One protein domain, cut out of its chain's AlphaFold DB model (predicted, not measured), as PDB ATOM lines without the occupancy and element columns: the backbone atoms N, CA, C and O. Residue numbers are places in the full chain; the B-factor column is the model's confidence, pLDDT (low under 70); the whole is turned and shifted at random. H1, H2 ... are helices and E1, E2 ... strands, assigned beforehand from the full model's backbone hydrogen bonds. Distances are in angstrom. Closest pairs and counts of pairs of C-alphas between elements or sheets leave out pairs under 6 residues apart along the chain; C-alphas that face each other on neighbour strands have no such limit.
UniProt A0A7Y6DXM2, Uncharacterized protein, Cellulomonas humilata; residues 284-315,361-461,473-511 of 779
ATOM      1  N   THR A 284     348.692 320.296 253.249       85.19
ATOM      2  CA  THR A 284     348.364 319.564 252.024       85.19
ATOM      3  C   THR A 284     349.512 319.509 251.016       85.19
ATOM      4  O   THR A 284     349.577 318.527 250.281       85.19
ATOM      5  N   HIS A 285     350.445 320.474 251.012       86.38
ATOM      6  CA  HIS A 285     351.653 320.404 250.171       86.38
ATOM      7  C   HIS A 285     352.560 319.245 250.578       86.38
ATOM      8  O   HIS A 285     352.913 318.408 249.752       86.38
ATOM      9  N   ASP A 286     352.884 319.149 251.867       86.62
ATOM     10  CA  ASP A 286     353.727 318.069 252.384       86.62
ATOM     11  C   ASP A 286     353.063 316.699 252.173       86.62
ATOM     12  O   ASP A 286     353.740 315.721 251.857       86.62
ATOM     13  N   GLN A 287     351.729 316.628 252.275       90.69
ATOM     14  CA  GLN A 287     350.962 315.422 251.950       90.69
ATOM     15  C   GLN A 287     351.038 315.065 250.460       90.69
ATOM     16  O   GLN A 287     351.262 313.900 250.129       90.69
ATOM     17  N   ALA A 288     350.905 316.045 249.558       91.31
ATOM     18  CA  ALA A 288     351.055 315.826 248.122       91.31
ATOM     19  C   ALA A 288     352.472 315.330 247.803       91.31
ATOM     20  O   ALA A 288     352.641 314.301 247.152       91.31
ATOM     21  N   CYS A 289     353.496 315.983 248.359       90.00
ATOM     22  CA  CYS A 289     354.889 315.561 248.246       90.00
ATOM     23  C   CYS A 289     355.123 314.147 248.799       90.00
ATOM     24  O   CYS A 289     355.884 313.387 248.202       90.00
ATOM     25  N   ALA A 290     354.457 313.750 249.887       91.50
ATOM     26  CA  ALA A 290     354.545 312.392 250.425       91.50
ATOM     27  C   ALA A 290     353.932 311.340 249.481       91.50
ATOM     28  O   ALA A 290     354.512 310.265 249.307       91.50
ATOM     29  N   ILE A 291     352.801 311.647 248.834       93.19
ATOM     30  CA  ILE A 291     352.191 310.776 247.814       93.19
ATOM     31  C   ILE A 291     353.141 310.618 246.621       93.19
ATOM     32  O   ILE A 291     353.464 309.496 246.224       93.19
ATOM     33  N   LEU A 292     353.656 311.737 246.106       93.56
ATOM     34  CA  LEU A 292     354.591 311.756 244.983       93.56
ATOM     35  C   LEU A 292     355.919 311.060 245.318       93.56
ATOM     36  O   LEU A 292     356.471 310.348 244.481       93.56
ATOM     37  N   ALA A 293     356.414 311.175 246.553       91.44
ATOM     38  CA  ALA A 293     357.564 310.407 247.026       91.44
ATOM     39  C   ALA A 293     357.267 308.898 247.048       91.44
ATOM     40  O   ALA A 293     358.107 308.104 246.630       91.44
ATOM     41  N   GLY A 294     356.056 308.492 247.444       92.81
ATOM     42  CA  GLY A 294     355.605 307.101 247.360       92.81
ATOM     43  C   GLY A 294     355.626 306.542 245.932       92.81
ATOM     44  O   GLY A 294     356.052 305.399 245.726       92.81
ATOM     45  N   PHE A 295     355.231 307.347 244.940       93.50
ATOM     46  CA  PHE A 295     355.376 307.002 243.522       93.50
ATOM     47  C   PHE A 295     356.848 306.941 243.097       93.50
ATOM     48  O   PHE A 295     357.283 305.980 242.461       93.50
ATOM     49  N   ALA A 296     357.644 307.941 243.467       90.19
ATOM     50  CA  ALA A 296     359.039 308.026 243.062       90.19
ATOM     51  C   ALA A 296     359.880 306.857 243.614       90.19
ATOM     52  O   ALA A 296     360.697 306.303 242.887       90.19
ATOM     53  N   GLU A 297     359.651 306.454 244.868       90.25
ATOM     54  CA  GLU A 297     360.389 305.379 245.546       90.25
ATOM     55  C   GLU A 297     359.901 303.974 245.188       90.25
ATOM     56  O   GLU A 297     360.703 303.050 245.076       90.25
ATOM     57  N   ARG A 298     358.579 303.782 245.109       90.50
ATOM     58  CA  ARG A 298     357.955 302.446 245.093       90.50
ATOM     59  C   ARG A 298     356.971 302.250 243.947       90.50
ATOM     60  O   ARG A 298     356.281 301.236 243.934       90.50
ATOM     61  N   ARG A 299     356.864 303.223 243.032       90.25
ATOM     62  CA  ARG A 299     355.868 303.254 241.947       90.25
ATOM     63  C   ARG A 299     354.443 303.018 242.457       90.25
ATOM     64  O   ARG A 299     353.624 302.409 241.778       90.25
ATOM     65  N   ARG A 300     354.140 303.489 243.676       91.00
ATOM     66  CA  ARG A 300     352.769 303.463 244.199       91.00
ATOM     67  C   ARG A 300     351.902 304.367 243.321       91.00
ATOM     68  O   ARG A 300     352.268 305.533 243.172       91.00
ATOM     69  N   PRO A 301     350.807 303.856 242.737       92.44
ATOM     70  CA  PRO A 301     349.955 304.660 241.878       92.44
ATOM     71  C   PRO A 301     349.333 305.807 242.674       92.44
ATOM     72  O   PRO A 301     349.095 305.686 243.874       92.44
ATOM     73  N   PHE A 302     349.056 306.905 241.985       94.69
ATOM     74  CA  PHE A 302     348.299 308.032 242.514       94.69
ATOM     75  C   PHE A 302     347.353 308.559 241.429       94.69
ATOM     76  O   PHE A 302     347.589 308.349 240.235       94.69
ATOM     77  N   GLY A 303     346.276 309.206 241.852       95.12
ATOM     78  CA  GLY A 303     345.324 309.892 240.992       95.12
ATOM     79  C   GLY A 303     345.656 311.377 240.904       95.12
ATOM     80  O   GLY A 303     346.166 311.964 241.860       95.12
ATOM     81  N   LEU A 304     345.365 311.995 239.765       96.19
ATOM     82  CA  LEU A 304     345.519 313.432 239.565       96.19
ATOM     83  C   LEU A 304     344.147 314.063 239.353       96.19
ATOM     84  O   LEU A 304     343.443 313.681 238.426       96.19
ATOM     85  N   LEU A 305     343.792 315.043 240.179       95.38
ATOM     86  CA  LEU A 305     342.668 315.936 239.910       95.38
ATOM     87  C   LEU A 305     343.211 317.233 239.296       95.38
ATOM     88  O   LEU A 305     344.025 317.919 239.915       95.38
ATOM     89  N   LEU A 306     342.755 317.570 238.094       93.88
ATOM     90  CA  LEU A 306     342.960 318.870 237.463       93.88
ATOM     91  C   LEU A 306     341.666 319.669 237.585       93.88
ATOM     92  O   LEU A 306     340.620 319.274 237.070       93.88
ATOM     93  N   ARG A 307     341.728 320.788 238.306       87.38
ATOM     94  CA  ARG A 307     340.610 321.724 238.418       87.38
ATOM     95  C   ARG A 307     340.849 322.883 237.473       87.38
ATOM     96  O   ARG A 307     341.946 323.433 237.455       87.38
ATOM     97  N   SER A 308     339.797 323.317 236.780       80.44
ATOM     98  CA  SER A 308     339.844 324.527 235.962       80.44
ATOM     99  C   SER A 308     340.397 325.704 236.770       80.44
ATOM    100  O   SER A 308     339.722 326.244 237.654       80.44
ATOM    101  N   PHE A 309     341.606 326.159 236.439       73.44
ATOM    102  CA  PHE A 309     342.195 327.345 237.065       73.44
ATOM    103  C   PHE A 309     341.315 328.588 236.913       73.44
ATOM    104  O   PHE A 309     341.324 329.450 237.792       73.44
ATOM    105  N   GLY A 310     340.504 328.666 235.852       67.00
ATOM    106  CA  GLY A 310     339.492 329.710 235.702       67.00
ATOM    107  C   GLY A 310     338.460 329.682 236.832       67.00
ATOM    108  O   GLY A 310     338.163 330.725 237.413       67.00
ATOM    109  N   THR A 311     337.971 328.493 237.202       65.75
ATOM    110  CA  THR A 311     337.030 328.342 238.326       65.75
ATOM    111  C   THR A 311     337.678 328.665 239.672       65.75
ATOM    112  O   THR A 311     337.043 329.310 240.506       65.75
ATOM    113  N   GLU A 312     338.952 328.303 239.871       66.88
ATOM    114  CA  GLU A 312     339.685 328.614 241.108       66.88
ATOM    115  C   GLU A 312     340.011 330.110 241.257       66.88
ATOM    116  O   GLU A 312     340.035 330.620 242.377       66.88
ATOM    117  N   ALA A 313     340.253 330.823 240.150       59.97
ATOM    118  CA  ALA A 313     340.674 332.228 240.152       59.97
ATOM    119  C   ALA A 313     339.548 333.241 239.886       59.97
ATOM    120  O   ALA A 313     339.844 334.419 239.677       59.97
ATOM    121  N   SER A 314     338.276 332.832 239.867       58.03
ATOM    122  CA  SER A 314     337.189 333.754 239.522       58.03
ATOM    123  C   SER A 314     337.096 334.948 240.502       58.03
ATOM    124  O   SER A 314     336.858 334.820 241.706       58.03
ATOM    125  N   GLU A 315     337.325 336.155 239.970       48.62
ATOM    126  CA  GLU A 315     337.157 337.423 240.688       48.62
ATOM    127  C   GLU A 315     335.710 337.905 240.525       48.62
ATOM    128  O   GLU A 315     335.241 338.105 239.405       48.62
ATOM    129  N   GLY A 361     335.852 327.345 247.690       66.56
ATOM    130  CA  GLY A 361     336.105 326.133 248.465       66.56
ATOM    131  C   GLY A 361     336.274 324.898 247.571       66.56
ATOM    132  O   GLY A 361     336.177 324.959 246.341       66.56
ATOM    133  N   SER A 362     336.514 323.748 248.198       79.75
ATOM    134  CA  SER A 362     336.568 322.464 247.494       79.75
ATOM    135  C   SER A 362     335.245 322.147 246.785       79.75
ATOM    136  O   SER A 362     334.166 322.316 247.366       79.75
ATOM    137  N   SER A 363     335.324 321.695 245.525       85.06
ATOM    138  CA  SER A 363     334.154 321.276 244.734       85.06
ATOM    139  C   SER A 363     333.451 320.069 245.373       85.06
ATOM    140  O   SER A 363     333.965 319.464 246.321       85.06
ATOM    141  N   ALA A 364     332.232 319.743 244.923       88.19
ATOM    142  CA  ALA A 364     331.561 318.526 245.384       88.19
ATOM    143  C   ALA A 364     332.392 317.293 245.003       88.19
ATOM    144  O   ALA A 364     332.652 316.457 245.865       88.19
ATOM    145  N   LEU A 365     332.924 317.281 243.778       89.81
ATOM    146  CA  LEU A 365     333.880 316.286 243.301       89.81
ATOM    147  C   LEU A 365     335.132 316.173 244.190       89.81
ATOM    148  O   LEU A 365     335.494 315.073 244.592       89.81
ATOM    149  N   GLU A 366     335.783 317.288 244.542       90.12
ATOM    150  CA  GLU A 366     336.976 317.258 245.408       90.12
ATOM    151  C   GLU A 366     336.661 316.709 246.806       90.12
ATOM    152  O   GLU A 366     337.462 315.969 247.372       90.12
ATOM    153  N   ARG A 367     335.493 317.050 247.368       90.44
ATOM    154  CA  ARG A 367     335.051 316.506 248.659       90.44
ATOM    155  C   ARG A 367     334.772 315.012 248.575       90.44
ATOM    156  O   ARG A 367     335.208 314.297 249.467       90.44
ATOM    157  N   TRP A 368     334.109 314.568 247.510       91.50
ATOM    158  CA  TRP A 368     333.820 313.160 247.252       91.50
ATOM    159  C   TRP A 368     335.106 312.340 247.070       91.50
ATOM    160  O   TRP A 368     335.270 311.305 247.706       91.50
ATOM    161  N   LEU A 369     336.083 312.849 246.309       90.94
ATOM    162  CA  LEU A 369     337.408 312.226 246.163       90.94
ATOM    163  C   LEU A 369     338.203 312.165 247.475       90.94
ATOM    164  O   LEU A 369     339.103 311.339 247.608       90.94
ATOM    165  N   ALA A 370     337.908 313.058 248.417       89.38
ATOM    166  CA  ALA A 370     338.562 313.112 249.715       89.38
ATOM    167  C   ALA A 370     337.817 312.339 250.816       89.38
ATOM    168  O   ALA A 370     338.282 312.323 251.961       89.38
ATOM    169  N   GLU A 371     336.663 311.731 250.514       87.06
ATOM    170  CA  GLU A 371     335.958 310.900 251.484       87.06
ATOM    171  C   GLU A 371     336.854 309.729 251.920       87.06
ATOM    172  O   GLU A 371     337.549 309.137 251.093       87.06
ATOM    173  N   PRO A 372     336.885 309.395 253.225       63.66
ATOM    174  CA  PRO A 372     337.750 308.352 253.759       63.66
ATOM    175  C   PRO A 372     337.231 306.959 253.376       63.66
ATOM    176  O   PRO A 372     336.673 306.230 254.195       63.66
ATOM    177  N   THR A 373     337.440 306.569 252.129       61.38
ATOM    178  CA  THR A 373     337.698 305.177 251.765       61.38
ATOM    179  C   THR A 373     339.177 304.911 252.037       61.38
ATOM    180  O   THR A 373     339.964 305.848 251.990       61.38
ATOM    181  N   ASP A 374     339.584 303.694 252.401       60.75
ATOM    182  CA  ASP A 374     341.013 303.333 252.421       60.75
ATOM    183  C   ASP A 374     341.446 303.256 250.949       60.75
ATOM    184  O   ASP A 374     341.238 302.211 250.328       60.75
ATOM    185  N   PRO A 375     341.860 304.376 250.320       58.66
ATOM    186  CA  PRO A 375     341.788 304.488 248.880       58.66
ATOM    187  C   PRO A 375     342.889 303.605 248.317       58.66
ATOM    188  O   PRO A 375     344.057 303.730 248.706       58.66
ATOM    189  N   ALA A 376     342.549 302.751 247.357       69.06
ATOM    190  CA  ALA A 376     343.563 301.981 246.648       69.06
ATOM    191  C   ALA A 376     344.558 302.919 245.932       69.06
ATOM    192  O   ALA A 376     345.714 302.547 245.702       69.06
ATOM    193  N   VAL A 377     344.119 304.146 245.608       88.00
ATOM    194  CA  VAL A 377     344.895 305.173 244.907       88.00
ATOM    195  C   VAL A 377     344.681 306.561 245.551       88.00
ATOM    196  O   VAL A 377     343.593 307.120 245.436       88.00
ATOM    197  N   PRO A 378     345.692 307.165 246.206       92.81
ATOM    198  CA  PRO A 378     345.585 308.521 246.751       92.81
ATOM    199  C   PRO A 378     345.568 309.579 245.639       92.81
ATOM    200  O   PRO A 378     346.292 309.443 244.652       92.81
ATOM    201  N   PHE A 379     344.801 310.658 245.814       93.75
ATOM    202  CA  PHE A 379     344.717 311.760 244.848       93.75
ATOM    203  C   PHE A 379     345.581 312.967 245.237       93.75
ATOM    204  O   PHE A 379     345.700 313.320 246.410       93.75
ATOM    205  N   VAL A 380     346.149 313.620 244.223       94.44
ATOM    206  CA  VAL A 380     346.854 314.906 244.315       94.44
ATOM    207  C   VAL A 380     346.205 315.890 243.341       94.44
ATOM    208  O   VAL A 380     345.777 315.501 242.257       94.44
ATOM    209  N   THR A 381     346.153 317.170 243.700       93.19
ATOM    210  CA  THR A 381     345.783 318.271 242.791       93.19
ATOM    211  C   THR A 381     346.892 319.317 242.745       93.19
ATOM    212  O   THR A 381     347.779 319.326 243.598       93.19
ATOM    213  N   VAL A 382     346.854 320.222 241.769       90.50
ATOM    214  CA  VAL A 382     347.780 321.361 241.672       90.50
ATOM    215  C   VAL A 382     347.086 322.632 242.161       90.50
ATOM    216  O   VAL A 382     345.927 322.875 241.834       90.50
ATOM    217  N   THR A 383     347.768 323.434 242.976       85.19
ATOM    218  CA  THR A 383     347.286 324.756 243.394       85.19
ATOM    219  C   THR A 383     347.389 325.727 242.223       85.19
ATOM    220  O   THR A 383     348.475 325.893 241.667       85.19
ATOM    221  N   ASN A 384     346.307 326.436 241.891       82.00
ATOM    222  CA  ASN A 384     346.398 327.554 240.961       82.00
ATOM    223  C   ASN A 384     347.295 328.674 241.540       82.00
ATOM    224  O   ASN A 384     346.919 329.307 242.532       82.00
ATOM    225  N   PRO A 385     348.443 328.998 240.915       72.12
ATOM    226  CA  PRO A 385     349.376 330.006 241.428       72.12
ATOM    227  C   PRO A 385     348.830 331.447 241.378       72.12
ATOM    228  O   PRO A 385     349.432 332.362 241.959       72.12
ATOM    229  N   ALA A 386     347.726 331.671 240.658       70.25
ATOM    230  CA  ALA A 386     347.011 332.943 240.600       70.25
ATOM    231  C   ALA A 386     345.888 333.056 241.646       70.25
ATOM    232  O   ALA A 386     345.464 334.175 241.941       70.25
ATOM    233  N   ALA A 387     345.424 331.941 242.219       68.69
ATOM    234  CA  ALA A 387     344.380 331.940 243.233       68.69
ATOM    235  C   ALA A 387     344.966 332.163 244.636       68.69
ATOM    236  O   ALA A 387     346.106 331.809 244.943       68.69
ATOM    237  N   LEU A 388     344.164 332.761 245.516       64.94
ATOM    238  CA  LEU A 388     344.451 332.725 246.946       64.94
ATOM    239  C   LEU A 388     344.199 331.296 247.460       64.94
ATOM    240  O   LEU A 388     343.381 330.558 246.914       64.94
ATOM    241  N   ARG A 389     344.894 330.895 248.525       66.56
ATOM    242  CA  ARG A 389     344.775 329.537 249.071       66.56
ATOM    243  C   ARG A 389     343.472 329.402 249.864       66.56
ATOM    244  O   ARG A 389     343.322 330.039 250.906       66.56
ATOM    245  N   ALA A 390     342.548 328.573 249.387       64.56
ATOM    246  CA  ALA A 390     341.415 328.098 250.179       64.56
ATOM    247  C   ALA A 390     341.818 326.857 250.994       64.56
ATOM    248  O   ALA A 390     342.808 326.187 250.688       64.56
ATOM    249  N   GLN A 391     341.042 326.531 252.030       67.69
ATOM    250  CA  GLN A 391     341.186 325.246 252.708       67.69
ATOM    251  C   GLN A 391     340.836 324.128 251.718       67.69
ATOM    252  O   GLN A 391     339.699 324.032 251.263       67.69
ATOM    253  N   ALA A 392     341.830 323.315 251.370       75.56
ATOM    254  CA  ALA A 392     341.675 322.180 250.471       75.56
ATOM    255  C   ALA A 392     341.410 320.894 251.254       75.56
ATOM    256  O   ALA A 392     342.026 320.677 252.302       75.56
ATOM    257  N   VAL A 393     340.516 320.051 250.734       86.81
ATOM    258  CA  VAL A 393     340.260 318.717 251.298       86.81
ATOM    259  C   VAL A 393     341.212 317.675 250.694       86.81
ATOM    260  O   VAL A 393     341.616 316.754 251.398       86.81
ATOM    261  N   LEU A 394     341.650 317.859 249.440       89.75
ATOM    262  CA  LEU A 394     342.691 317.027 248.828       89.75
ATOM    263  C   LEU A 394     344.108 317.597 249.036       89.75
ATOM    264  O   LEU A 394     344.284 318.820 249.083       89.75
ATOM    265  N   PRO A 395     345.142 316.734 249.092       92.44
ATOM    266  CA  PRO A 395     346.541 317.146 249.023       92.44
ATOM    267  C   PRO A 395     346.826 317.978 247.764       92.44
ATOM    268  O   PRO A 395     346.592 317.529 246.639       92.44
ATOM    269  N   ARG A 396     347.345 319.197 247.946       88.94
ATOM    270  CA  ARG A 396     347.595 320.163 246.872       88.94
ATOM    271  C   ARG A 396     349.074 320.431 246.718       88.94
ATOM    272  O   ARG A 396     349.730 320.846 247.667       88.94
ATOM    273  N   LEU A 397     349.584 320.241 245.513       89.25
ATOM    274  CA  LEU A 397     350.940 320.606 245.166       89.25
ATOM    275  C   LEU A 397     351.012 322.098 244.835       89.25
ATOM    276  O   LEU A 397     350.299 322.595 243.965       89.25
ATOM    277  N   ASP A 398     351.933 322.790 245.492       84.19
ATOM    278  CA  ASP A 398     352.192 324.199 245.225       84.19
ATOM    279  C   ASP A 398     353.298 324.302 244.194       84.19
ATOM    280  O   ASP A 398     354.389 323.767 244.389       84.19
ATOM    281  N   VAL A 399     353.012 325.006 243.109       83.00
ATOM    282  CA  VAL A 399     353.913 325.137 241.967       83.00
ATOM    283  C   VAL A 399     354.181 326.609 241.691       83.00
ATOM    284  O   VAL A 399     353.326 327.472 241.914       83.00
ATOM    285  N   ALA A 400     355.383 326.921 241.212       79.25
ATOM    286  CA  ALA A 400     355.683 328.274 240.778       79.25
ATOM    287  C   ALA A 400     354.834 328.645 239.555       79.25
ATOM    288  O   ALA A 400     354.557 327.818 238.690       79.25
ATOM    289  N   TYR A 401     354.458 329.920 239.448       76.56
ATOM    290  CA  TYR A 401     353.693 330.429 238.303       76.56
ATOM    291  C   TYR A 401     354.385 330.189 236.949       76.56
ATOM    292  O   TYR A 401     353.745 330.086 235.916       76.56
ATOM    293  N   ASP A 402     355.705 330.135 236.934       75.69
ATOM    294  CA  ASP A 402     356.514 329.883 235.748       75.69
ATOM    295  C   ASP A 402     356.776 328.387 235.502       75.69
ATOM    296  O   ASP A 402     357.299 328.022 234.452       75.69
ATOM    297  N   GLU A 403     356.369 327.520 236.431       80.94
ATOM    298  CA  GLU A 403     356.647 326.080 236.401       80.94
ATOM    299  C   GLU A 403     355.381 325.213 236.442       80.94
ATOM    300  O   GLU A 403     355.482 323.995 236.305       80.94
ATOM    301  N   TRP A 404     354.184 325.794 236.592       84.88
ATOM    302  CA  TRP A 404     352.947 325.016 236.730       84.88
ATOM    303  C   TRP A 404     352.678 324.114 235.522       84.88
ATOM    304  O   TRP A 404     352.286 322.970 235.714       84.88
ATOM    305  N   GLU A 405     352.937 324.573 234.292       86.56
ATOM    306  CA  GLU A 405     352.741 323.756 233.084       86.56
ATOM    307  C   GLU A 405     353.647 322.523 233.108       86.56
ATOM    308  O   GLU A 405     353.219 321.406 232.834       86.56
ATOM    309  N   THR A 406     354.911 322.736 233.476       85.31
ATOM    310  CA  THR A 406     355.932 321.695 233.631       85.31
ATOM    311  C   THR A 406     355.499 320.688 234.696       85.31
ATOM    312  O   THR A 406     355.582 319.482 234.470       85.31
ATOM    313  N   ALA A 407     354.984 321.172 235.827       88.69
ATOM    314  CA  ALA A 407     354.484 320.331 236.904       88.69
ATOM    315  C   ALA A 407     353.246 319.525 236.494       88.69
ATOM    316  O   ALA A 407     353.209 318.318 236.714       88.69
ATOM    317  N   VAL A 408     352.260 320.162 235.858       91.31
ATOM    318  CA  VAL A 408     351.040 319.503 235.374       91.31
ATOM    319  C   VAL A 408     351.382 318.443 234.331       91.31
ATOM    320  O   VAL A 408     350.929 317.316 234.468       91.31
ATOM    321  N   LEU A 409     352.239 318.739 233.349       90.12
ATOM    322  CA  LEU A 409     352.682 317.757 232.349       90.12
ATOM    323  C   LEU A 409     353.383 316.547 232.981       90.12
ATOM    324  O   LEU A 409     353.146 315.402 232.581       90.12
ATOM    325  N   LEU A 410     354.235 316.790 233.978       91.44
ATOM    326  CA  LEU A 410     354.924 315.733 234.712       91.44
ATOM    327  C   LEU A 410     353.939 314.864 235.504       91.44
ATOM    328  O   LEU A 410     354.011 313.638 235.441       91.44
ATOM    329  N   LEU A 411     352.991 315.489 236.207       94.44
ATOM    330  CA  LEU A 411     351.946 314.789 236.952       94.44
ATOM    331  C   LEU A 411     351.022 314.003 236.021       94.44
ATOM    332  O   LEU A 411     350.774 312.835 236.294       94.44
ATOM    333  N   ILE A 412     350.582 314.594 234.905       94.50
ATOM    334  CA  ILE A 412     349.796 313.923 233.859       94.50
ATOM    335  C   ILE A 412     350.522 312.674 233.382       94.50
ATOM    336  O   ILE A 412     349.901 311.638 233.206       94.50
ATOM    337  N   SER A 413     351.839 312.739 233.200       90.75
ATOM    338  CA  SER A 413     352.609 311.601 232.690       90.75
ATOM    339  C   SER A 413     352.777 310.485 233.714       90.75
ATOM    340  O   SER A 413     352.933 309.336 233.321       90.75
ATOM    341  N   ALA A 414     352.763 310.802 235.009       92.88
ATOM    342  CA  ALA A 414     353.005 309.845 236.089       92.88
ATOM    343  C   ALA A 414     351.721 309.299 236.737       92.88
ATOM    344  O   ALA A 414     351.725 308.188 237.268       92.88
ATOM    345  N   ALA A 415     350.632 310.068 236.713       94.44
ATOM    346  CA  ALA A 415     349.372 309.703 237.346       94.44
ATOM    347  C   ALA A 415     348.799 308.426 236.730       94.44
ATOM    348  O   ALA A 415     348.925 308.183 235.530       94.44
ATOM    349  N   ARG A 416     348.156 307.605 237.560       91.81
ATOM    350  CA  ARG A 416     347.528 306.351 237.133       91.81
ATOM    351  C   ARG A 416     346.129 306.578 236.561       91.81
ATOM    352  O   ARG A 416     345.769 305.915 235.600       91.81
ATOM    353  N   VAL A 417     345.380 307.502 237.155       92.75
ATOM    354  CA  VAL A 417     344.070 307.977 236.693       92.75
ATOM    355  C   VAL A 417     344.079 309.493 236.779       92.75
ATOM    356  O   VAL A 417     344.621 310.052 237.739       92.75
ATOM    357  N   ILE A 418     343.492 310.152 235.788       95.88
ATOM    358  CA  ILE A 418     343.378 311.606 235.745       95.88
ATOM    359  C   ILE A 418     341.897 311.969 235.732       95.88
ATOM    360  O   ILE A 418     341.111 311.379 235.002       95.88
ATOM    361  N   ILE A 419     341.506 312.933 236.553       95.62
ATOM    362  CA  ILE A 419     340.158 313.493 236.580       95.62
ATOM    363  C   ILE A 419     340.286 314.979 236.273       95.62
ATOM    364  O   ILE A 419     341.063 315.671 236.930       95.62
ATOM    365  N   VAL A 420     339.541 315.475 235.289       95.25
ATOM    366  CA  VAL A 420     339.539 316.895 234.906       95.25
ATOM    367  C   VAL A 420     338.162 317.489 235.145       95.25
ATOM    368  O   VAL A 420     337.193 317.047 234.541       95.25
ATOM    369  N   GLU A 421     338.067 318.515 235.985       93.06
ATOM    370  CA  GLU A 421     336.835 319.286 236.186       93.06
ATOM    371  C   GLU A 421     336.726 320.364 235.087       93.06
ATOM    372  O   GLU A 421     337.344 321.430 235.171       93.06
ATOM    373  N   ALA A 422     335.945 320.078 234.041       91.00
ATOM    374  CA  ALA A 422     335.856 320.857 232.807       91.00
ATOM    375  C   ALA A 422     334.446 321.447 232.599       91.00
ATOM    376  O   ALA A 422     333.730 321.083 231.674       91.00
ATOM    377  N   GLY A 423     334.024 322.370 233.473       84.69
ATOM    378  CA  GLY A 423     332.714 323.034 233.336       84.69
ATOM    379  C   GLY A 423     332.647 324.096 232.225       84.69
ATOM    380  O   GLY A 423     331.590 324.340 231.649       84.69
ATOM    381  N   GLU A 424     333.775 324.729 231.897       86.25
ATOM    382  CA  GLU A 424     333.846 325.817 230.915       86.25
ATOM    383  C   GLU A 424     335.100 325.698 230.043       86.25
ATOM    384  O   GLU A 424     336.183 325.375 230.545       86.25
ATOM    385  N   ALA A 425     334.980 326.048 228.759       88.25
ATOM    386  CA  ALA A 425     336.058 326.024 227.766       88.25
ATOM    387  C   ALA A 425     337.040 327.200 227.937       88.25
ATOM    388  O   ALA A 425     337.335 327.953 227.004       88.25
ATOM    389  N   THR A 426     337.532 327.411 229.158       85.81
ATOM    390  CA  THR A 426     338.529 328.450 229.428       85.81
ATOM    391  C   THR A 426     339.860 328.096 228.753       85.81
ATOM    392  O   THR A 426     340.174 326.912 228.607       85.81
ATOM    393  N   PRO A 427     340.706 329.080 228.392       83.81
ATOM    394  CA  PRO A 427     342.018 328.796 227.809       83.81
ATOM    395  C   PRO A 427     342.886 327.855 228.658       83.81
ATOM    396  O   PRO A 427     343.631 327.055 228.100       83.81
ATOM    397  N   GLY A 428     342.768 327.919 229.991       84.06
ATOM    398  CA  GLY A 428     343.459 327.004 230.905       84.06
ATOM    399  C   GLY A 428     342.981 325.560 230.757       84.06
ATOM    400  O   GLY A 428     343.798 324.683 230.507       84.06
ATOM    401  N   VAL A 429     341.662 325.332 230.789       89.06
ATOM    402  CA  VAL A 429     341.064 323.995 230.600       89.06
ATOM    403  C   VAL A 429     341.418 323.419 229.230       89.06
ATOM    404  O   VAL A 429     341.834 322.272 229.133       89.06
ATOM    405  N   LEU A 430     341.326 324.219 228.165       90.50
ATOM    406  CA  LEU A 430     341.709 323.769 226.823       90.50
ATOM    407  C   LEU A 430     343.199 323.409 226.742       90.50
ATOM    408  O   LEU A 430     343.557 322.448 226.066       90.50
ATOM    409  N   THR A 431     344.060 324.143 227.452       87.56
ATOM    410  CA  THR A 431     345.495 323.831 227.545       87.56
ATOM    411  C   THR A 431     345.725 322.517 228.296       87.56
ATOM    412  O   THR A 431     346.508 321.690 227.843       87.56
ATOM    413  N   GLU A 432     345.017 322.278 229.403       91.31
ATOM    414  CA  GLU A 432     345.084 321.020 230.162       91.31
ATOM    415  C   GLU A 432     344.598 319.821 229.331       91.31
ATOM    416  O   GLU A 432     345.281 318.798 229.276       91.31
ATOM    417  N   LEU A 433     343.479 319.954 228.611       93.62
ATOM    418  CA  LEU A 433     342.976 318.922 227.693       93.62
ATOM    419  C   LEU A 433     343.967 318.646 226.552       93.62
ATOM    420  O   LEU A 433     344.211 317.493 226.202       93.62
ATOM    421  N   GLN A 434     344.601 319.689 226.007       90.25
ATOM    422  CA  GLN A 434     345.671 319.536 225.018       90.25
ATOM    423  C   GLN A 434     346.907 318.851 225.605       90.25
ATOM    424  O   GLN A 434     347.520 318.032 224.924       90.25
ATOM    425  N   PHE A 435     347.277 319.141 226.856       90.44
ATOM    426  CA  PHE A 435     348.368 318.445 227.539       90.44
ATOM    427  C   PHE A 435     348.072 316.952 227.668       90.44
ATOM    428  O   PHE A 435     348.940 316.143 227.343       90.44
ATOM    429  N   LEU A 436     346.848 316.586 228.047       93.62
ATOM    430  CA  LEU A 436     346.411 315.191 228.124       93.62
ATOM    431  C   LEU A 436     346.495 314.494 226.767       93.62
ATOM    432  O   LEU A 436     347.121 313.436 226.671       93.62
ATOM    433  N   ALA A 437     345.964 315.129 225.721       89.75
ATOM    434  CA  ALA A 437     346.011 314.592 224.366       89.75
ATOM    435  C   ALA A 437     347.441 314.456 223.828       89.75
ATOM    436  O   ALA A 437     347.824 313.439 223.255       89.75
ATOM    437  N   SER A 438     348.295 315.448 224.095       82.25
ATOM    438  CA  SER A 438     349.702 315.418 223.681       82.25
ATOM    439  C   SER A 438     350.509 314.291 224.332       82.25
ATOM    440  O   SER A 438     351.567 313.927 223.824       82.25
ATOM    441  N   ARG A 439     350.018 313.746 225.452       83.56
ATOM    442  CA  ARG A 439     350.636 312.645 226.198       83.56
ATOM    443  C   ARG A 439     349.914 311.313 226.001       83.56
ATOM    444  O   ARG A 439     350.273 310.344 226.665       83.56
ATOM    445  N   GLY A 440     348.916 311.256 225.114       87.75
ATOM    446  CA  GLY A 440     348.131 310.047 224.867       87.75
ATOM    447  C   GLY A 440     347.383 309.558 226.111       87.75
ATOM    448  O   GLY A 440     347.226 308.351 226.292       87.75
ATOM    449  N   ARG A 441     347.022 310.470 227.025       92.75
ATOM    450  CA  ARG A 441     346.402 310.137 228.318       92.75
ATOM    451  C   ARG A 441     344.880 310.218 228.292       92.75
ATOM    452  O   ARG A 441     344.256 310.012 229.329       92.75
ATOM    453  N   GLU A 442     344.266 310.469 227.140       93.25
ATOM    454  CA  GLU A 442     342.807 310.481 226.985       93.25
ATOM    455  C   GLU A 442     342.126 309.188 227.475       93.25
ATOM    456  O   GLU A 442     341.083 309.301 228.117       93.25
ATOM    457  N   PRO A 443     342.697 307.977 227.274       87.44
ATOM    458  CA  PRO A 443     342.106 306.739 227.788       87.44
ATOM    459  C   PRO A 443     342.152 306.602 229.315       87.44
ATOM    460  O   PRO A 443     341.352 305.865 229.877       87.44
ATOM    461  N   ASP A 444     343.086 307.273 229.996       89.06
ATOM    462  CA  ASP A 444     343.222 307.229 231.463       89.06
ATOM    463  C   ASP A 444     342.544 308.427 232.152       89.06
ATOM    464  O   ASP A 444     342.722 308.646 233.357       89.06
ATOM    465  N   THR A 445     341.822 309.243 231.378       94.88
ATOM    466  CA  THR A 445     341.263 310.511 231.835       94.88
ATOM    467  C   THR A 445     339.744 310.467 231.879       94.88
ATOM    468  O   THR A 445     339.095 310.167 230.880       94.88
ATOM    469  N   VAL A 446     339.184 310.854 233.023       95.56
ATOM    470  CA  VAL A 446     337.763 311.151 233.202       95.56
ATOM    471  C   VAL A 446     337.565 312.656 233.136       95.56
ATOM    472  O   VAL A 446     338.018 313.393 234.013       95.56
ATOM    473  N   VAL A 447     336.875 313.118 232.102       96.12
ATOM    474  CA  VAL A 447     336.445 314.510 232.001       96.12
ATOM    475  C   VAL A 447     335.103 314.647 232.708       96.12
ATOM    476  O   VAL A 447     334.127 314.009 232.322       96.12
ATOM    477  N   VAL A 448     335.060 315.473 233.748       94.81
ATOM    478  CA  VAL A 448     333.860 315.746 234.541       94.81
ATOM    479  C   VAL A 448     333.303 317.110 234.164       94.81
ATOM    480  O   VAL A 448     333.909 318.146 234.448       94.81
ATOM    481  N   ILE A 449     332.134 317.117 233.537       93.06
ATOM    482  CA  ILE A 449     331.396 318.325 233.183       93.06
ATOM    483  C   ILE A 449     330.662 318.809 234.430       93.06
ATOM    484  O   ILE A 449     329.743 318.156 234.935       93.06
ATOM    485  N   GLY A 450     331.107 319.951 234.949       84.44
ATOM    486  CA  GLY A 450     330.509 320.576 236.125       84.44
ATOM    487  C   GLY A 450     329.075 321.035 235.865       84.44
ATOM    488  O   GLY A 450     328.739 321.464 234.760       84.44
ATOM    489  N   THR A 451     328.233 320.990 236.898       78.00
ATOM    490  CA  THR A 451     326.881 321.551 236.816       78.00
ATOM    491  C   THR A 451     326.941 323.066 236.545       78.00
ATOM    492  O   THR A 451     327.720 323.778 237.193       78.00
ATOM    493  N   PRO A 452     326.141 323.597 235.596       69.44
ATOM    494  CA  PRO A 452     326.025 325.030 235.358       69.44
ATOM    495  C   PRO A 452     325.720 325.779 236.654       69.44
ATOM    496  O   PRO A 452     324.625 325.683 237.206       69.44
ATOM    497  N   ARG A 453     326.677 326.556 237.158       66.69
ATOM    498  CA  ARG A 453     326.419 327.433 238.301       66.69
ATOM    499  C   ARG A 453     325.699 328.677 237.792       66.69
ATOM    500  O   ARG A 453     326.305 329.513 237.128       66.69
ATOM    501  N   GLU A 454     324.416 328.795 238.132       53.44
ATOM    502  CA  GLU A 454     323.481 329.839 237.664       53.44
ATOM    503  C   GLU A 454     323.909 331.295 237.972       53.44
ATOM    504  O   GLU A 454     323.248 332.235 237.538       53.44
ATOM    505  N   ASP A 455     325.022 331.514 238.682       53.72
ATOM    506  CA  ASP A 455     325.320 332.780 239.360       53.72
ATOM    507  C   ASP A 455     326.667 333.438 238.967       53.72
ATOM    508  O   ASP A 455     327.073 334.450 239.557       53.72
ATOM    509  N   HIS A 456     327.377 332.903 237.964       54.09
ATOM    510  CA  HIS A 456     328.668 333.438 237.503       54.09
ATOM    511  C   HIS A 456     328.514 334.433 236.345       54.09
ATOM    512  O   HIS A 456     328.747 334.121 235.179       54.09
ATOM    513  N   SER A 457     328.182 335.686 236.658       50.06
ATOM    514  CA  SER A 457     328.457 336.786 235.731       50.06
ATOM    515  C   SER A 457     329.963 337.062 235.716       50.06
ATOM    516  O   SER A 457     330.508 337.753 236.578       50.06
ATOM    517  N   TRP A 458     330.659 336.478 234.741       52.38
ATOM    518  CA  TRP A 458     332.066 336.759 234.474       52.38
ATOM    519  C   TRP A 458     332.249 338.249 234.171       52.38
ATOM    520  O   TRP A 458     331.788 338.748 233.147       52.38
ATOM    521  N   VAL A 459     332.952 338.970 235.044       48.78
ATOM    522  CA  VAL A 459     333.450 340.312 234.733       48.78
ATOM    523  C   VAL A 459     334.965 340.263 234.787       48.78
ATOM    524  O   VAL A 459     335.590 340.707 235.748       48.78
ATOM    525  N   PHE A 460     335.581 339.739 233.724       46.97
ATOM    526  CA  PHE A 460     336.956 340.122 233.432       46.97
ATOM    527  C   PHE A 460     336.926 341.607 233.087       46.97
ATOM    528  O   PHE A 460     336.643 341.998 231.957       46.97
ATOM    529  N   GLY A 461     337.173 342.447 234.090       45.22
ATOM    530  CA  GLY A 461     337.425 343.860 233.880       45.22
ATOM    531  C   GLY A 461     338.690 343.989 233.046       45.22
ATOM    532  O   GLY A 461     339.795 344.049 233.590       45.22
ATOM    533  N   GLY A 473     332.240 329.511 226.548       79.88
ATOM    534  CA  GLY A 473     331.191 328.527 226.291       79.88
ATOM    535  C   GLY A 473     331.252 327.429 227.353       79.88
ATOM    536  O   GLY A 473     332.345 326.987 227.724       79.88
ATOM    537  N   GLN A 474     330.093 327.008 227.859       86.12
ATOM    538  CA  GLN A 474     330.013 325.794 228.669       86.12
ATOM    539  C   GLN A 474     330.426 324.605 227.808       86.12
ATOM    540  O   GLN A 474     330.003 324.507 226.656       86.12
ATOM    541  N   LEU A 475     331.260 323.729 228.367       89.44
ATOM    542  CA  LEU A 475     331.605 322.482 227.698       89.44
ATOM    543  C   LEU A 475     330.419 321.526 227.823       89.44
ATOM    544  O   LEU A 475     329.923 321.283 228.921       89.44
ATOM    545  N   ALA A 476     329.964 321.002 226.690       89.50
ATOM    546  CA  ALA A 476     328.978 319.933 226.625       89.50
ATOM    547  C   ALA A 476     329.675 318.595 226.347       89.50
ATOM    548  O   ALA A 476     330.816 318.564 225.887       89.50
ATOM    549  N   ALA A 477     328.996 317.479 226.620       87.06
ATOM    550  CA  ALA A 477     329.575 316.144 226.434       87.06
ATOM    551  C   ALA A 477     329.933 315.832 224.972       87.06
ATOM    552  O   ALA A 477     330.804 315.006 224.714       87.06
ATOM    553  N   ASP A 478     329.284 316.504 224.023       88.25
ATOM    554  CA  ASP A 478     329.521 316.407 222.586       88.25
ATOM    555  C   ASP A 478     330.467 317.494 222.040       88.25
ATOM    556  O   ASP A 478     330.629 317.608 220.823       88.25
ATOM    557  N   ASP A 479     331.113 318.284 222.910       92.62
ATOM    558  CA  ASP A 479     332.052 319.318 222.477       92.62
ATOM    559  C   ASP A 479     333.231 318.692 221.695       92.62
ATOM    560  O   ASP A 479     333.843 317.724 222.163       92.62
ATOM    561  N   PRO A 480     333.605 319.232 220.517       90.81
ATOM    562  CA  PRO A 480     334.715 318.711 219.719       90.81
ATOM    563  C   PRO A 480     336.047 318.615 220.468       90.81
ATOM    564  O   PRO A 480     336.863 317.756 220.139       90.81
ATOM    565  N   ALA A 481     336.281 319.470 221.471       89.88
ATOM    566  CA  ALA A 481     337.481 319.419 222.302       89.88
ATOM    567  C   ALA A 481     337.541 318.164 223.191       89.88
ATOM    568  O   ALA A 481     338.625 317.788 223.633       89.88
ATOM    569  N   LEU A 482     336.398 317.515 223.438       94.38
ATOM    570  CA  LEU A 482     336.284 316.306 224.251       94.38
ATOM    571  C   LEU A 482     336.208 315.019 223.413       94.38
ATOM    572  O   LEU A 482     336.236 313.927 223.970       94.38
ATOM    573  N   ALA A 483     336.166 315.116 222.081       90.56
ATOM    574  CA  ALA A 483     335.884 313.984 221.194       90.56
ATOM    575  C   ALA A 483     336.877 312.806 221.292       90.56
ATOM    576  O   ALA A 483     336.518 311.682 220.939       90.56
ATOM    577  N   SER A 484     338.115 313.042 221.739       89.00
ATOM    578  CA  SER A 484     339.133 311.998 221.929       89.00
ATOM    579  C   SER A 484     339.084 311.316 223.301       89.00
ATOM    580  O   SER A 484     339.764 310.308 223.492       89.00
ATOM    581  N   PHE A 485     338.295 311.827 224.250       91.31
ATOM    582  CA  PHE A 485     338.216 311.295 225.609       91.31
ATOM    583  C   PHE A 485     337.182 310.174 225.699       91.31
ATOM    584  O   PHE A 485     336.027 310.331 225.308       91.31
ATOM    585  N   ALA A 486     337.605 309.028 226.237       85.94
ATOM    586  CA  ALA A 486     336.750 307.848 226.357       85.94
ATOM    587  C   ALA A 486     335.728 307.962 227.502       85.94
ATOM    588  O   ALA A 486     334.687 307.306 227.466       85.94
ATOM    589  N   HIS A 487     336.023 308.787 228.510       90.31
ATOM    590  CA  HIS A 487     335.226 308.917 229.725       90.31
ATOM    591  C   HIS A 487     334.835 310.378 229.939       90.31
ATOM    592  O   HIS A 487     335.628 311.180 230.431       90.31
ATOM    593  N   ILE A 488     333.604 310.716 229.565       94.25
ATOM    594  CA  ILE A 488     333.011 312.035 229.789       94.25
ATOM    595  C   ILE A 488     331.780 311.818 230.660       94.25
ATOM    596  O   ILE A 488     330.858 311.119 230.249       94.25
ATOM    597  N   LEU A 489     331.796 312.377 231.865       93.50
ATOM    598  CA  LEU A 489     330.737 312.234 232.860       93.50
ATOM    599  C   LEU A 489     330.297 313.614 233.334       93.50
ATOM    600  O   LEU A 489     331.083 314.556 233.371       93.50
ATOM    601  N   THR A 490     329.051 313.746 233.741       92.25
ATOM    602  CA  THR A 490     328.572 314.898 234.504       92.25
ATOM    603  C   THR A 490     328.977 314.768 235.974       92.25
ATOM    604  O   THR A 490     329.220 313.668 236.474       92.25
ATOM    605  N   GLU A 491     329.054 315.893 236.691       90.44
ATOM    606  CA  GLU A 491     329.321 315.883 238.137       90.44
ATOM    607  C   GLU A 491     328.327 314.978 238.889       90.44
ATOM    608  O   GLU A 491     328.746 314.185 239.730       90.44
ATOM    609  N   ASP A 492     327.040 315.017 238.530       88.56
ATOM    610  CA  ASP A 492     326.008 314.174 239.145       88.56
ATOM    611  C   ASP A 492     326.249 312.680 238.884       88.56
ATOM    612  O   ASP A 492     326.177 311.880 239.815       88.56
ATOM    613  N   GLU A 493     326.599 312.288 237.653       89.44
ATOM    614  CA  GLU A 493     326.932 310.893 237.333       89.44
ATOM    615  C   GLU A 493     328.114 310.394 238.165       89.44
ATOM    616  O   GLU A 493     328.034 309.309 238.744       89.44
ATOM    617  N   VAL A 494     329.177 311.195 238.309       89.62
ATOM    618  CA  VAL A 494     330.329 310.820 239.145       89.62
ATOM    619  C   VAL A 494     329.917 310.627 240.600       89.62
ATOM    620  O   VAL A 494     330.294 309.633 241.213       89.62
ATOM    621  N   LEU A 495     329.101 311.530 241.145       87.75
ATOM    622  CA  LEU A 495     328.642 311.447 242.534       87.75
ATOM    623  C   LEU A 495     327.699 310.257 242.788       87.75
ATOM    624  O   LEU A 495     327.541 309.844 243.937       87.75
ATOM    625  N   THR A 496     327.090 309.679 241.745       87.75
ATOM    626  CA  THR A 496     326.311 308.432 241.863       87.75
ATOM    627  C   THR A 496     327.164 307.164 241.850       87.75
ATOM    628  O   THR A 496     326.699 306.110 242.298       87.75
ATOM    629  N   ILE A 497     328.419 307.242 241.392       83.31
ATOM    630  CA  ILE A 497     329.375 306.138 241.488       83.31
ATOM    631  C   ILE A 497     329.753 306.032 242.966       83.31
ATOM    632  O   ILE A 497     330.341 306.939 243.536       83.31
ATOM    633  N   GLY A 498     329.355 304.947 243.630       82.38
ATOM    634  CA  GLY A 498     329.328 304.891 245.098       82.38
ATOM    635  C   GLY A 498     330.653 305.172 245.829       82.38
ATOM    636  O   GLY A 498     330.608 305.488 247.015       82.38
ATOM    637  N   SER A 499     331.815 305.059 245.169       87.31
ATOM    638  CA  SER A 499     333.110 305.448 245.741       87.31
ATOM    639  C   SER A 499     334.158 305.848 244.688       87.31
ATOM    640  O   SER A 499     334.092 305.381 243.544       87.31
ATOM    641  N   PRO A 500     335.184 306.638 245.072       86.69
ATOM    642  CA  PRO A 500     336.340 306.932 244.222       86.69
ATOM    643  C   PRO A 500     337.058 305.682 243.708       86.69
ATOM    644  O   PRO A 500     337.455 305.637 242.547       86.69
ATOM    645  N   ASP A 501     337.173 304.639 244.535       83.06
ATOM    646  CA  ASP A 501     337.793 303.374 244.130       83.06
ATOM    647  C   ASP A 501     336.988 302.657 243.040       83.06
ATOM    648  O   ASP A 501     337.582 302.031 242.167       83.06
ATOM    649  N   ALA A 502     335.654 302.763 243.049       84.12
ATOM    650  CA  ALA A 502     334.813 302.197 241.996       84.12
ATOM    651  C   ALA A 502     334.995 302.943 240.666       84.12
ATOM    652  O   ALA A 502     335.059 302.302 239.619       84.12
ATOM    653  N   LEU A 503     335.149 304.271 240.702       84.81
ATOM    654  CA  LEU A 503     335.491 305.062 239.516       84.81
ATOM    655  C   LEU A 503     336.887 304.701 238.998       84.81
ATOM    656  O   LEU A 503     337.053 304.429 237.815       84.81
ATOM    657  N   VAL A 504     337.888 304.654 239.881       82.12
ATOM    658  CA  VAL A 504     339.257 304.262 239.519       82.12
ATOM    659  C   VAL A 504     339.272 302.847 238.950       82.12
ATOM    660  O   VAL A 504     339.901 302.622 237.923       82.12
ATOM    661  N   ALA A 505     338.556 301.900 239.557       79.00
ATOM    662  CA  ALA A 505     338.413 300.554 239.022       79.00
ATOM    663  C   ALA A 505     337.750 300.577 237.640       79.00
ATOM    664  O   ALA A 505     338.290 299.970 236.728       79.00
ATOM    665  N   ALA A 506     336.663 301.328 237.445       75.50
ATOM    666  CA  ALA A 506     335.998 301.440 236.148       75.50
ATOM    667  C   ALA A 506     336.919 302.012 235.055       75.50
ATOM    668  O   ALA A 506     336.908 301.516 233.933       75.50
ATOM    669  N   VAL A 507     337.755 303.002 235.377       74.00
ATOM    670  CA  VAL A 507     338.731 303.579 234.433       74.00
ATOM    671  C   VAL A 507     339.889 302.612 234.166       74.00
ATOM    672  O   VAL A 507     340.338 302.460 233.035       74.00
ATOM    673  N   LEU A 508     340.388 301.929 235.201       66.94
ATOM    674  CA  LEU A 508     341.553 301.049 235.090       66.94
ATOM    675  C   LEU A 508     341.243 299.670 234.505       66.94
ATOM    676  O   LEU A 508     342.119 299.091 233.859       66.94
ATOM    677  N   ASP A 509     340.038 299.147 234.716       58.97
ATOM    678  CA  ASP A 509     339.594 297.857 234.175       58.97
ATOM    679  C   ASP A 509     339.489 297.923 232.637       58.97
ATOM    680  O   ASP A 509     339.814 296.963 231.940       58.97
ATOM    681  N   VAL A 510     339.199 299.108 232.085       51.31
ATOM    682  CA  VAL A 510     339.088 299.373 230.638       51.31
ATOM    683  C   VAL A 510     340.427 299.259 229.881       51.31
ATOM    684  O   VAL A 510     340.430 298.867 228.713       51.31
ATOM    685  N   ASN A 511     341.581 299.518 230.515       50.34
ATOM    686  CA  ASN A 511     342.838 299.761 229.779       50.34
ATOM    687  C   ASN A 511     343.825 298.584 229.656       50.34
ATOM    688  O   ASN A 511     344.805 298.711 228.924       50.34
TER     689      ASN A 511
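AT A GLANCE: This is residues 284 to 315, 361 to 461 and 473 to 511 of the 779 residues of an uncharacterized protein of Cellulomonas humilata (UniProt A0A7Y6DXM2). A strongly twisted sheet of five parallel strands forms the core, covered by H4 and H5 on one face and by H6 and H7 on the other: three layers, with helices on both faces of a sheet. H1 grazes the sheet at its E2 edge, H3 grazes it too and packs on H6, and the short H2, off the sheet, packs on residues 428 to 429 of H5. The printed part has 172 residues with seven named helices and five named strands, in the order H1 E1 H2 H3 E2 H4 E3 H5 E4 E5 H6 H7; across the sheet the order is E2 E1 E3 E4 E5, and the class is mixed, helices and strands. The whole is compact, with a radius of gyration of the C-alphas of 15.1 A and spans of 47 by 33 by 31 A.

HOW THE PARTS SIT: The inner strands E1, residues 303 to 307, and E3, residues 417 to 421, are parallel neighbours at 15 degrees, with N 306 and O 419 within hydrogen-bond range at 2.8 A. Beside E1 is the edge strand E2, residues 379 to 382, at 36 degrees, with N 305 and O 380 at 2.9 A. Beside E3 is E4, residues 445 to 449, at 19 degrees, with N 446 and O 418 at 2.8 A. The other edge strand, E5, residues 487 to 490, is parallel to E4 at 24 degrees, with N 447 and O 487 at 2.8 A. Helix H4, residues 404 to 414, lies over E1 at a height over the sheet of 9.5 A and runs along the strands; the closest C-alphas of the two are those of Leu 304 and Leu 411, 7.1 A apart. H5, residues 427 to 438, is on the same face at a height of 10.1 A, over E3 and only just over E1, on which 3 of its C-alphas fall. H5 touches H4 with residues 435 to 436 alone, the closest C-alphas being those of Leu 409 and Phe 435, 6.5 A apart. E2, H4 and E3 make a split strand-helix-strand unit, two parallel strands joined through a helix with E1 between them; E3, H5 and E4 make an unsplit one, and both crossovers are right-handed. On the opposite face, H7, residues 500 to 509, lies over E3 and runs slantwise to the strands, at 52 degrees to E3 on the local plane; C-alphas Val 417 and Val 504 are the closest, 6.7 A apart. H6, residues 491 to 496, stands up from the sheet at 57 degrees. H3, residues 364 to 369, touches H6 at a steep tilt of 48 degrees, the same way, closest at C-alphas Leu 365 and Glu 491, 6.9 A apart. H1, residues 284 to 298, grazes the sheet with residues 284 to 292, and its Ala 288 has its C-alpha 5.7 A from that of Val 380 in E2. H2, residues 309 to 312, touches H5, closest at C-alphas Phe 309 and Gly 428, 6.3 A apart. In H1, H3, H4, H5, H6 and H7 every O i to N i+4 pair is within hydrogen-bond range; H2 is too short for such a pair.

IN THESE COORDINATES: H1 measures 20.8 A from C-alpha 284 at (348.364, 319.564, 252.024) to C-alpha 298. H5 measures 16.0 A, H4 15.2 A and H7 13.9 A, the last ending at C-alpha 509 at (339.594, 297.857, 234.175). E3 is 13.4 A long, E1 13.0 A and E4 12.7 A; E1 begins at C-alpha 303 at (345.324, 309.892, 240.992).

THE WHOLE: The C-alphas farthest apart, those of Arg 298 and Gly 461, are 47.6 A apart. Residues 316 to 360 and 462 to 472 are not printed, with gaps of 13.7 A and 18.2 A between the C-alphas across the cuts. The link from E2 to H4 is long, 21 residues, and its residues 396 to 397 pair in parallel with 381 to 382 of E2. Mean pLDDT of the printed part is 83.2; 31 residues are under 70, among them 310 to 315, 452 to 461 and 508 to 511.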